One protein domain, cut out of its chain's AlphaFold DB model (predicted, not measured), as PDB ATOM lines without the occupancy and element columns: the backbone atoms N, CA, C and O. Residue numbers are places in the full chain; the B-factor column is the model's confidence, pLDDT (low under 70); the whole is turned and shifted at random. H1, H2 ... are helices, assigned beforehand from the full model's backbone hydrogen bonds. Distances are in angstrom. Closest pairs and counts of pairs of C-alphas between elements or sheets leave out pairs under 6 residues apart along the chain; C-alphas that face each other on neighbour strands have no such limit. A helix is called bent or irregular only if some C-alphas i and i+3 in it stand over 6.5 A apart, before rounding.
ATOM      1  N   ILE A   2      19.853 -14.323   2.909       92.50
ATOM      2  CA  ILE A   2      19.544 -15.433   1.972       92.50
ATOM      3  C   ILE A   2      20.698 -16.425   1.743       92.50
ATOM      4  O   ILE A   2      20.480 -17.631   1.803       92.50
ATOM      5  N   LEU A   3      21.928 -15.935   1.549       92.75
ATOM      6  CA  LEU A   3      23.101 -16.793   1.333       92.75
ATOM      7  C   LEU A   3      23.352 -17.754   2.509       92.75
ATOM      8  O   LEU A   3      23.632 -18.931   2.309       92.75
ATOM      9  N   LEU A   4      23.208 -17.256   3.741       92.50
ATOM     10  CA  LEU A   4      23.433 -18.033   4.959       92.50
ATOM     11  C   LEU A   4      22.355 -19.108   5.130       92.50
ATOM     12  O   LEU A   4      22.659 -20.236   5.503       92.50
ATOM     13  N   THR A   5      21.104 -18.775   4.803       93.88
ATOM     14  CA  THR A   5      19.983 -19.721   4.822       93.88
ATOM     15  C   THR A   5      20.177 -20.832   3.792       93.88
ATOM     16  O   THR A   5      20.024 -22.004   4.123       93.88
ATOM     17  N   MET A   6      20.559 -20.483   2.559       93.00
ATOM     18  CA  MET A   6      20.845 -21.462   1.504       93.00
ATOM     19  C   MET A   6      21.996 -22.391   1.894       93.00
ATOM     20  O   MET A   6      21.881 -23.605   1.732       93.00
ATOM     21  N   LEU A   7      23.070 -21.839   2.464       91.50
ATOM     22  CA  LEU A   7      24.196 -22.626   2.958       91.50
ATOM     23  C   LEU A   7      23.773 -23.558   4.101       91.50
ATOM     24  O   LEU A   7      24.128 -24.733   4.094       91.50
ATOM     25  N   GLY A   8      22.961 -23.066   5.041       92.38
ATOM     26  CA  GLY A   8      22.421 -23.870   6.136       92.38
ATOM     27  C   GLY A   8      21.587 -25.052   5.641       92.38
ATOM     28  O   GLY A   8      21.799 -26.177   6.085       92.38
ATOM     29  N   ILE A   9      20.695 -24.824   4.672       93.31
ATOM     30  CA  ILE A   9      19.891 -25.886   4.045       93.31
ATOM     31  C   ILE A   9      20.793 -26.891   3.320       93.31
ATOM     32  O   ILE A   9      20.598 -28.097   3.468       93.31
ATOM     33  N   TYR A  10      21.797 -26.417   2.576       90.06
ATOM     34  CA  TYR A  10      22.750 -27.284   1.878       90.06
ATOM     35  C   TYR A  10      23.528 -28.179   2.853       90.06
ATOM     36  O   TYR A  10      23.643 -29.383   2.625       90.06
ATOM     37  N   CYS A  11      24.018 -27.617   3.962       90.31
ATOM     38  CA  CYS A  11      24.703 -28.375   5.007       90.31
ATOM     39  C   CYS A  11      23.769 -29.379   5.691       90.31
ATOM     40  O   CYS A  11      24.169 -30.522   5.903       90.31
ATOM     41  N   LEU A  12      22.527 -28.991   5.999       93.56
ATOM     42  CA  LEU A  12      21.544 -29.882   6.620       93.56
ATOM     43  C   LEU A  12      21.212 -31.070   5.702       93.56
ATOM     44  O   LEU A  12      21.201 -32.216   6.151       93.56
ATOM     45  N   ALA A  13      21.003 -30.806   4.410       93.25
ATOM     46  CA  ALA A  13      20.765 -31.833   3.399       93.25
ATOM     47  C   ALA A  13      21.969 -32.774   3.254       93.25
ATOM     48  O   ALA A  13      21.794 -33.994   3.253       93.25
ATOM     49  N   GLY A  14      23.186 -32.224   3.212       89.56
ATOM     50  CA  GLY A  14      24.412 -33.015   3.191       89.56
ATOM     51  C   GLY A  14      24.564 -33.902   4.424       89.56
ATOM     52  O   GLY A  14      24.981 -35.050   4.300       89.56
ATOM     53  N   LEU A  15      24.171 -33.415   5.601       90.62
ATOM     54  CA  LEU A  15      24.259 -34.162   6.855       90.62
ATOM     55  C   LEU A  15      23.252 -35.322   6.892       90.62
ATOM     56  O   LEU A  15      23.631 -36.454   7.194       90.62
ATOM     57  N   LEU A  16      22.001 -35.075   6.493       91.75
ATOM     58  CA  LEU A  16      20.984 -36.123   6.330       91.75
ATOM     59  C   LEU A  16      21.412 -37.170   5.292       91.75
ATOM     60  O   LEU A  16      21.282 -38.376   5.528       91.75
ATOM     61  N   PHE A  17      21.967 -36.718   4.165       90.75
ATOM     62  CA  PHE A  17      22.506 -37.599   3.137       90.75
ATOM     63  C   PHE A  17      23.662 -38.438   3.676       90.75
ATOM     64  O   PHE A  17      23.648 -39.652   3.500       90.75
ATOM     65  N   GLY A  18      24.626 -37.829   4.366       88.00
ATOM     66  CA  GLY A  18      25.784 -38.517   4.932       88.00
ATOM     67  C   GLY A  18      25.395 -39.645   5.881       88.00
ATOM     68  O   GLY A  18      25.948 -40.738   5.780       88.00
ATOM     69  N   VAL A  19      24.386 -39.434   6.733       87.88
ATOM     70  CA  VAL A  19      23.856 -40.482   7.626       87.88
ATOM     71  C   VAL A  19      23.247 -41.639   6.825       87.88
ATOM     72  O   VAL A  19      23.563 -42.804   7.074       87.88
ATOM     73  N   ALA A  20      22.414 -41.347   5.822       87.12
ATOM     74  CA  ALA A  20      21.832 -42.382   4.963       87.12
ATOM     75  C   ALA A  20      22.903 -43.129   4.140       87.12
ATOM     76  O   ALA A  20      22.847 -44.354   3.970       87.12
ATOM     77  N   PHE A  21      23.902 -42.394   3.653       85.38
ATOM     78  CA  PHE A  21      24.995 -42.893   2.828       85.38
ATOM     79  C   PHE A  21      25.977 -43.754   3.633       85.38
ATOM     80  O   PHE A  21      26.443 -44.780   3.136       85.38
ATOM     81  N   PHE A  22      26.210 -43.413   4.902       85.56
ATOM     82  CA  PHE A  22      27.000 -44.210   5.839       85.56
ATOM     83  C   PHE A  22      26.437 -45.624   6.029       85.56
ATOM     84  O   PHE A  22      27.192 -46.598   6.061       85.56
ATOM     85  N   LEU A  23      25.107 -45.748   6.106       81.88
ATOM     86  CA  LEU A  23      24.435 -47.025   6.354       81.88
ATOM     87  C   LEU A  23      24.368 -47.924   5.113       81.88
ATOM     88  O   LEU A  23      24.551 -49.135   5.228       81.88
ATOM     89  N   ARG A  24      24.074 -47.360   3.933       78.75
ATOM     90  CA  ARG A  24      23.825 -48.152   2.707       78.75
ATOM     91  C   ARG A  24      24.592 -47.694   1.471       78.75
ATOM     92  O   ARG A  24      24.830 -48.510   0.589       78.75
ATOM     93  N   GLY A  25      24.972 -46.424   1.388       75.31
ATOM     94  CA  GLY A  25      25.584 -45.834   0.194       75.31
ATOM     95  C   GLY A  25      26.968 -46.395  -0.127       75.31
ATOM     96  O   GLY A  25      27.208 -46.791  -1.266       75.31
ATOM     97  N   TYR A  26      27.841 -46.527   0.878       79.50
ATOM     98  CA  TYR A  26      29.205 -47.043   0.676       79.50
ATOM     99  C   TYR A  26      29.231 -48.439   0.047       79.50
ATOM    100  O   TYR A  26      29.956 -48.668  -0.911       79.50
ATOM    101  N   ALA A  27      28.393 -49.355   0.535       75.19
ATOM    102  CA  ALA A  27      28.329 -50.728   0.035       75.19
ATOM    103  C   ALA A  27      27.779 -50.850  -1.402       75.19
ATOM    104  O   ALA A  27      27.985 -51.889  -2.039       75.19
ATOM    105  N   VAL A  28      27.052 -49.825  -1.873       79.06
ATOM    106  CA  VAL A  28      26.457 -49.758  -3.217       79.06
ATOM    107  C   VAL A  28      27.435 -49.153  -4.224       79.06
ATOM    108  O   VAL A  28      27.567 -49.706  -5.310       79.06
ATOM    109  N   LEU A  29      28.130 -48.059  -3.880       75.62
ATOM    110  CA  LEU A  29      29.103 -47.430  -4.787       75.62
ATOM    111  C   LEU A  29      30.426 -48.197  -4.872       75.62
ATOM    112  O   LEU A  29      31.002 -48.292  -5.950       75.62
ATOM    113  N   GLU A  30      30.910 -48.741  -3.755       73.25
ATOM    114  CA  GLU A  30      32.159 -49.496  -3.715       73.25
ATOM    115  C   GLU A  30      31.923 -50.900  -3.146       73.25
ATOM    116  O   GLU A  30      31.714 -51.067  -1.939       73.25
ATOM    117  N   PRO A  31      32.036 -51.954  -3.972       69.56
ATOM    118  CA  PRO A  31      32.039 -53.332  -3.488       69.56
ATOM    119  C   PRO A  31      33.121 -53.570  -2.420       69.56
ATOM    120  O   PRO A  31      32.871 -54.279  -1.445       69.56
ATOM    121  N   GLY A  32      34.283 -52.913  -2.555       68.50
ATOM    122  CA  GLY A  32      35.377 -52.942  -1.576       68.50
ATOM    123  C   GLY A  32      35.013 -52.327  -0.219       68.50
ATOM    124  O   GLY A  32      35.516 -52.760   0.818       68.50
ATOM    125  N   ALA A  33      34.050 -51.402  -0.180       70.88
ATOM    126  CA  ALA A  33      33.592 -50.781   1.057       70.88
ATOM    127  C   ALA A  33      32.660 -51.684   1.889       70.88
ATOM    128  O   ALA A  33      32.359 -51.364   3.047       70.88
ATOM    129  N   ARG A  34      32.224 -52.844   1.366       67.94
ATOM    130  CA  ARG A  34      31.500 -53.853   2.167       67.94
ATOM    131  C   ARG A  34      32.365 -54.443   3.280       67.94
ATOM    132  O   ARG A  34      31.819 -54.744   4.335       67.94
ATOM    133  N   GLY A  35      33.677 -54.548   3.065       72.56
ATOM    134  CA  GLY A  35      34.644 -55.016   4.067       72.56
ATOM    135  C   GLY A  35      35.288 -53.900   4.897       72.56
ATOM    136  O   GLY A  35      36.061 -54.188   5.806       72.56
ATOM    137  N   ALA A  36      34.994 -52.631   4.598       78.44
ATOM    138  CA  ALA A  36      35.594 -51.500   5.297       78.44
ATOM    139  C   ALA A  36      35.104 -51.416   6.750       78.44
ATOM    140  O   ALA A  36      33.902 -51.487   7.025       78.44
ATOM    141  N   SER A  37      36.048 -51.215   7.672       82.19
ATOM    142  CA  SER A  37      35.749 -51.027   9.092       82.19
ATOM    143  C   SER A  37      34.869 -49.789   9.320       82.19
ATOM    144  O   SER A  37      34.889 -48.834   8.539       82.19
ATOM    145  N   ILE A  38      34.121 -49.775  10.427       83.06
ATOM    146  CA  ILE A  38      33.295 -48.623  10.834       83.06
ATOM    147  C   ILE A  38      34.127 -47.333  10.903       83.06
ATOM    148  O   ILE A  38      33.652 -46.284  10.479       83.06
ATOM    149  N   VAL A  39      35.383 -47.421  11.351       84.88
ATOM    150  CA  VAL A  39      36.319 -46.286  11.417       84.88
ATOM    151  C   VAL A  39      36.636 -45.747  10.020       84.88
ATOM    152  O   VAL A  39      36.626 -44.539   9.804       84.88
ATOM    153  N   THR A  40      36.851 -46.632   9.047       83.00
ATOM    154  CA  THR A  40      37.099 -46.254   7.649       83.00
ATOM    155  C   THR A  40      35.886 -45.549   7.039       83.00
ATOM    156  O   THR A  40      36.024 -44.495   6.422       83.00
ATOM    157  N   ARG A  41      34.675 -46.070   7.277       84.12
ATOM    158  CA  ARG A  41      33.436 -45.405   6.840       84.12
ATOM    159  C   ARG A  41      33.241 -44.052   7.526       84.12
ATOM    160  O   ARG A  41      32.717 -43.133   6.896       84.12
ATOM    161  N   LEU A  42      33.674 -43.926   8.784       85.12
ATOM    162  CA  LEU A  42      33.584 -42.685   9.557       85.12
ATOM    163  C   LEU A  42      34.534 -41.603   9.016       85.12
ATOM    164  O   LEU A  42      34.179 -40.432   8.933       85.12
ATOM    165  N   LEU A  43      35.726 -42.008   8.579       86.69
ATOM    166  CA  LEU A  43      36.698 -41.131   7.916       86.69
ATOM    167  C   LEU A  43      36.177 -40.582   6.584       86.69
ATOM    168  O   LEU A  43      36.447 -39.434   6.236       86.69
ATOM    169  N   TRP A  44      35.405 -41.376   5.843       85.75
ATOM    170  CA  TRP A  44      34.838 -40.951   4.563       85.75
ATOM    171  C   TRP A  44      33.545 -40.142   4.696       85.75
ATOM    172  O   TRP A  44      33.151 -39.473   3.738       85.75
ATOM    173  N   THR A  45      32.866 -40.202   5.843       86.44
ATOM    174  CA  THR A  45      31.573 -39.532   6.053       86.44
ATOM    175  C   THR A  45      31.621 -38.008   5.932       86.44
ATOM    176  O   THR A  45      30.738 -37.452   5.282       86.44
ATOM    177  N   PRO A  46      32.621 -37.285   6.473       85.62
ATOM    178  CA  PRO A  46      32.692 -35.837   6.273       85.62
ATOM    179  C   PRO A  46      32.864 -35.463   4.795       85.62
ATOM    180  O   PRO A  46      32.252 -34.503   4.328       85.62
ATOM    181  N   ALA A  47      33.622 -36.257   4.031       87.12
ATOM    182  CA  ALA A  47      33.765 -36.052   2.592       87.12
ATOM    183  C   ALA A  47      32.445 -36.302   1.848       87.12
ATOM    184  O   ALA A  47      32.098 -35.536   0.947       87.12
ATOM    185  N   SER A  48      31.673 -37.320   2.240       86.56
ATOM    186  CA  SER A  48      30.382 -37.602   1.609       86.56
ATOM    187  C   SER A  48      29.276 -36.617   1.982       86.56
ATOM    188  O   SER A  48      28.408 -36.355   1.153       86.56
ATOM    189  N   ILE A  49      29.345 -36.003   3.166       89.06
ATOM    190  CA  ILE A  49      28.498 -34.864   3.548       89.06
ATOM    191  C   ILE A  49      28.821 -33.640   2.682       89.06
ATOM    192  O   ILE A  49      27.909 -32.978   2.189       89.06
ATOM    193  N   ALA A  50      30.105 -33.343   2.456       88.44
ATOM    194  CA  ALA A  50      30.519 -32.201   1.637       88.44
ATOM    195  C   ALA A  50      30.160 -32.381   0.149       88.44
ATOM    196  O   ALA A  50      29.669 -31.451  -0.498       88.44
ATOM    197  N   LEU A  51      30.364 -33.592  -0.379       88.69
ATOM    198  CA  LEU A  51      30.155 -33.960  -1.785       88.69
ATOM    199  C   LEU A  51      28.805 -34.655  -2.032       88.69
ATOM    200  O   LEU A  51      28.634 -35.362  -3.031       88.69
ATOM    201  N   TRP A  52      27.830 -34.441  -1.148       89.50
ATOM    202  CA  TRP A  52      26.531 -35.109  -1.200       89.50
ATOM    203  C   TRP A  52      25.795 -35.002  -2.547       89.50
ATOM    204  O   TRP A  52      25.246 -36.021  -2.961       89.50
ATOM    205  N   PRO A  53      25.788 -33.875  -3.300       89.88
ATOM    206  CA  PRO A  53      25.003 -33.794  -4.536       89.88
ATOM    207  C   PRO A  53      25.583 -34.704  -5.621       89.88
ATOM    208  O   PRO A  53      24.853 -35.347  -6.375       89.88
ATOM    209  N   TYR A  54      26.914 -34.777  -5.678       89.75
ATOM    210  CA  TYR A  54      27.637 -35.622  -6.618       89.75
ATOM    211  C   TYR A  54      27.449 -37.103  -6.279       89.75
ATOM    212  O   TYR A  54      27.080 -37.900  -7.145       89.75
ATOM    213  N   LEU A  55      27.614 -37.459  -5.002       87.12
ATOM    214  CA  LEU A  55      27.409 -38.827  -4.526       87.12
ATOM    215  C   LEU A  55      25.955 -39.274  -4.638       87.12
ATOM    216  O   LEU A  55      25.711 -40.432  -4.954       87.12
ATOM    217  N   LEU A  56      24.988 -38.382  -4.425       87.75
ATOM    218  CA  LEU A  56      23.570 -38.670  -4.624       87.75
ATOM    219  C   LEU A  56      23.289 -39.002  -6.091       87.75
ATOM    220  O   LEU A  56      22.617 -39.994  -6.368       87.75
ATOM    221  N   LYS A  57      23.843 -38.221  -7.028       89.62
ATOM    222  CA  LYS A  57      23.712 -38.479  -8.468       89.62
ATOM    223  C   LYS A  57      24.300 -39.838  -8.851       89.62
ATOM    224  O   LYS A  57      23.640 -40.602  -9.552       89.62
ATOM    225  N   MET A  58      25.501 -40.155  -8.363       86.31
ATOM    226  CA  MET A  58      26.096 -41.483  -8.552       86.31
ATOM    227  C   MET A  58      25.236 -42.577  -7.921       86.31
ATOM    228  O   MET A  58      24.943 -43.570  -8.570       86.31
ATOM    229  N   TRP A  59      24.773 -42.387  -6.686       85.62
ATOM    230  CA  TRP A  59      24.024 -43.409  -5.960       85.62
ATOM    231  C   TRP A  59      22.689 -43.744  -6.616       85.62
ATOM    232  O   TRP A  59      22.313 -44.910  -6.647       85.62
ATOM    233  N   ILE A  60      21.988 -42.749  -7.161       85.50
ATOM    234  CA  ILE A  60      20.761 -42.975  -7.931       85.50
ATOM    235  C   ILE A  60      21.073 -43.721  -9.237       85.50
ATOM    236  O   ILE A  60      20.334 -44.632  -9.584       85.50
ATOM    237  N   GLY A  61      22.171 -43.386  -9.925       83.31
ATOM    238  CA  GLY A  61      22.587 -44.065 -11.160       83.31
ATOM    239  C   GLY A  61      23.171 -45.471 -10.960       83.31
ATOM    240  O   GLY A  61      23.189 -46.257 -11.899       83.31
ATOM    241  N   SER A  62      23.646 -45.794  -9.753       75.00
ATOM    242  CA  SER A  62      24.182 -47.113  -9.385       75.00
ATOM    243  C   SER A  62      23.153 -48.032  -8.712       75.00
ATOM    244  O   SER A  62      23.487 -49.171  -8.382       75.00
ATOM    245  N   ARG A  63      21.923 -47.559  -8.459       61.78
ATOM    246  CA  ARG A  63      20.813 -48.428  -8.038       61.78
ATOM    247  C   ARG A  63      20.324 -49.213  -9.271       61.78
ATOM    248  O   ARG A  63      20.121 -48.570 -10.298       61.78
TER     249      ARG A  63
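What this domain is: This is residues 2 to 63 of the 64 residues of an uncharacterized protein of Gammaproteobacteria bacterium (UniProt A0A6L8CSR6). A long, kinked helix, H1, has a V made of H3 and H4 packed on one side of it, with the point of the V at Leu 51; residues 2 to 9 of H1 stick out as a free arm. Beyond the kink, short H2 leads the chain round, H3 folds back along H1, and H4 turns away again. The printed part has 62 residues, with four named helices in the order H1, H2, H3, H4 and no named strand: all helix. It is only just compact, close to loose, with a radius of gyration of the C-alphas of 12.3 A, and flat, spanning 42 by 26 by 13 A.

How they stand to each other: H1, residues 2 to 29, is the hub, touching three helices. It touches H2, residues 31 to 34, only at the corner, with its residues 26 to 27 alone; the closest C-alphas are those of Ala 27 and Arg 34, 4.9 A apart. H1 touches H3, residues 38 to 50, opposite ways at an only just steep tilt of 35.2 degrees; C-alphas 14 and 49 are closest, 4.5 A apart. H1 touches H4, residues 52 to 61, the same way at a steep tilt of 42 degrees; C-alphas 14 and 52 are closest, 5.3 A apart. H3 and H4 are close but not clearly touching, about perpendicular at 74 degrees, with closest C-alphas 48 and 55 at 6.9 A. H2 and H4 are apart. Every O i to N i+4 pair is within hydrogen-bond range in H4, 21 of 24 in H1 and 7 of 9 in H3; H2 is too short for such a pair.

Where its parts are: H1 begins at C-alpha 2 (19.544, -15.433, 1.972) and is 34.1 A long, with a kink of 69 degrees near residue 21; it is irregular, C-alphas 23 and 26 being 7.4 A apart. H2 measures 5.7 A. H3, 19.0 A, is only just irregular, C-alphas 43 and 46 being 6.8 A apart. H4, 14.0 A, ends at C-alpha 61 (22.587, -44.065, -11.160).

The domain as a whole: The C-alphas of Ile 2 and Gly 35 are the farthest apart, 42.4 A. The printed part has no cut, and its three links are tight. The pLDDT is under 70 at residues 31 to 32, 34 and 63.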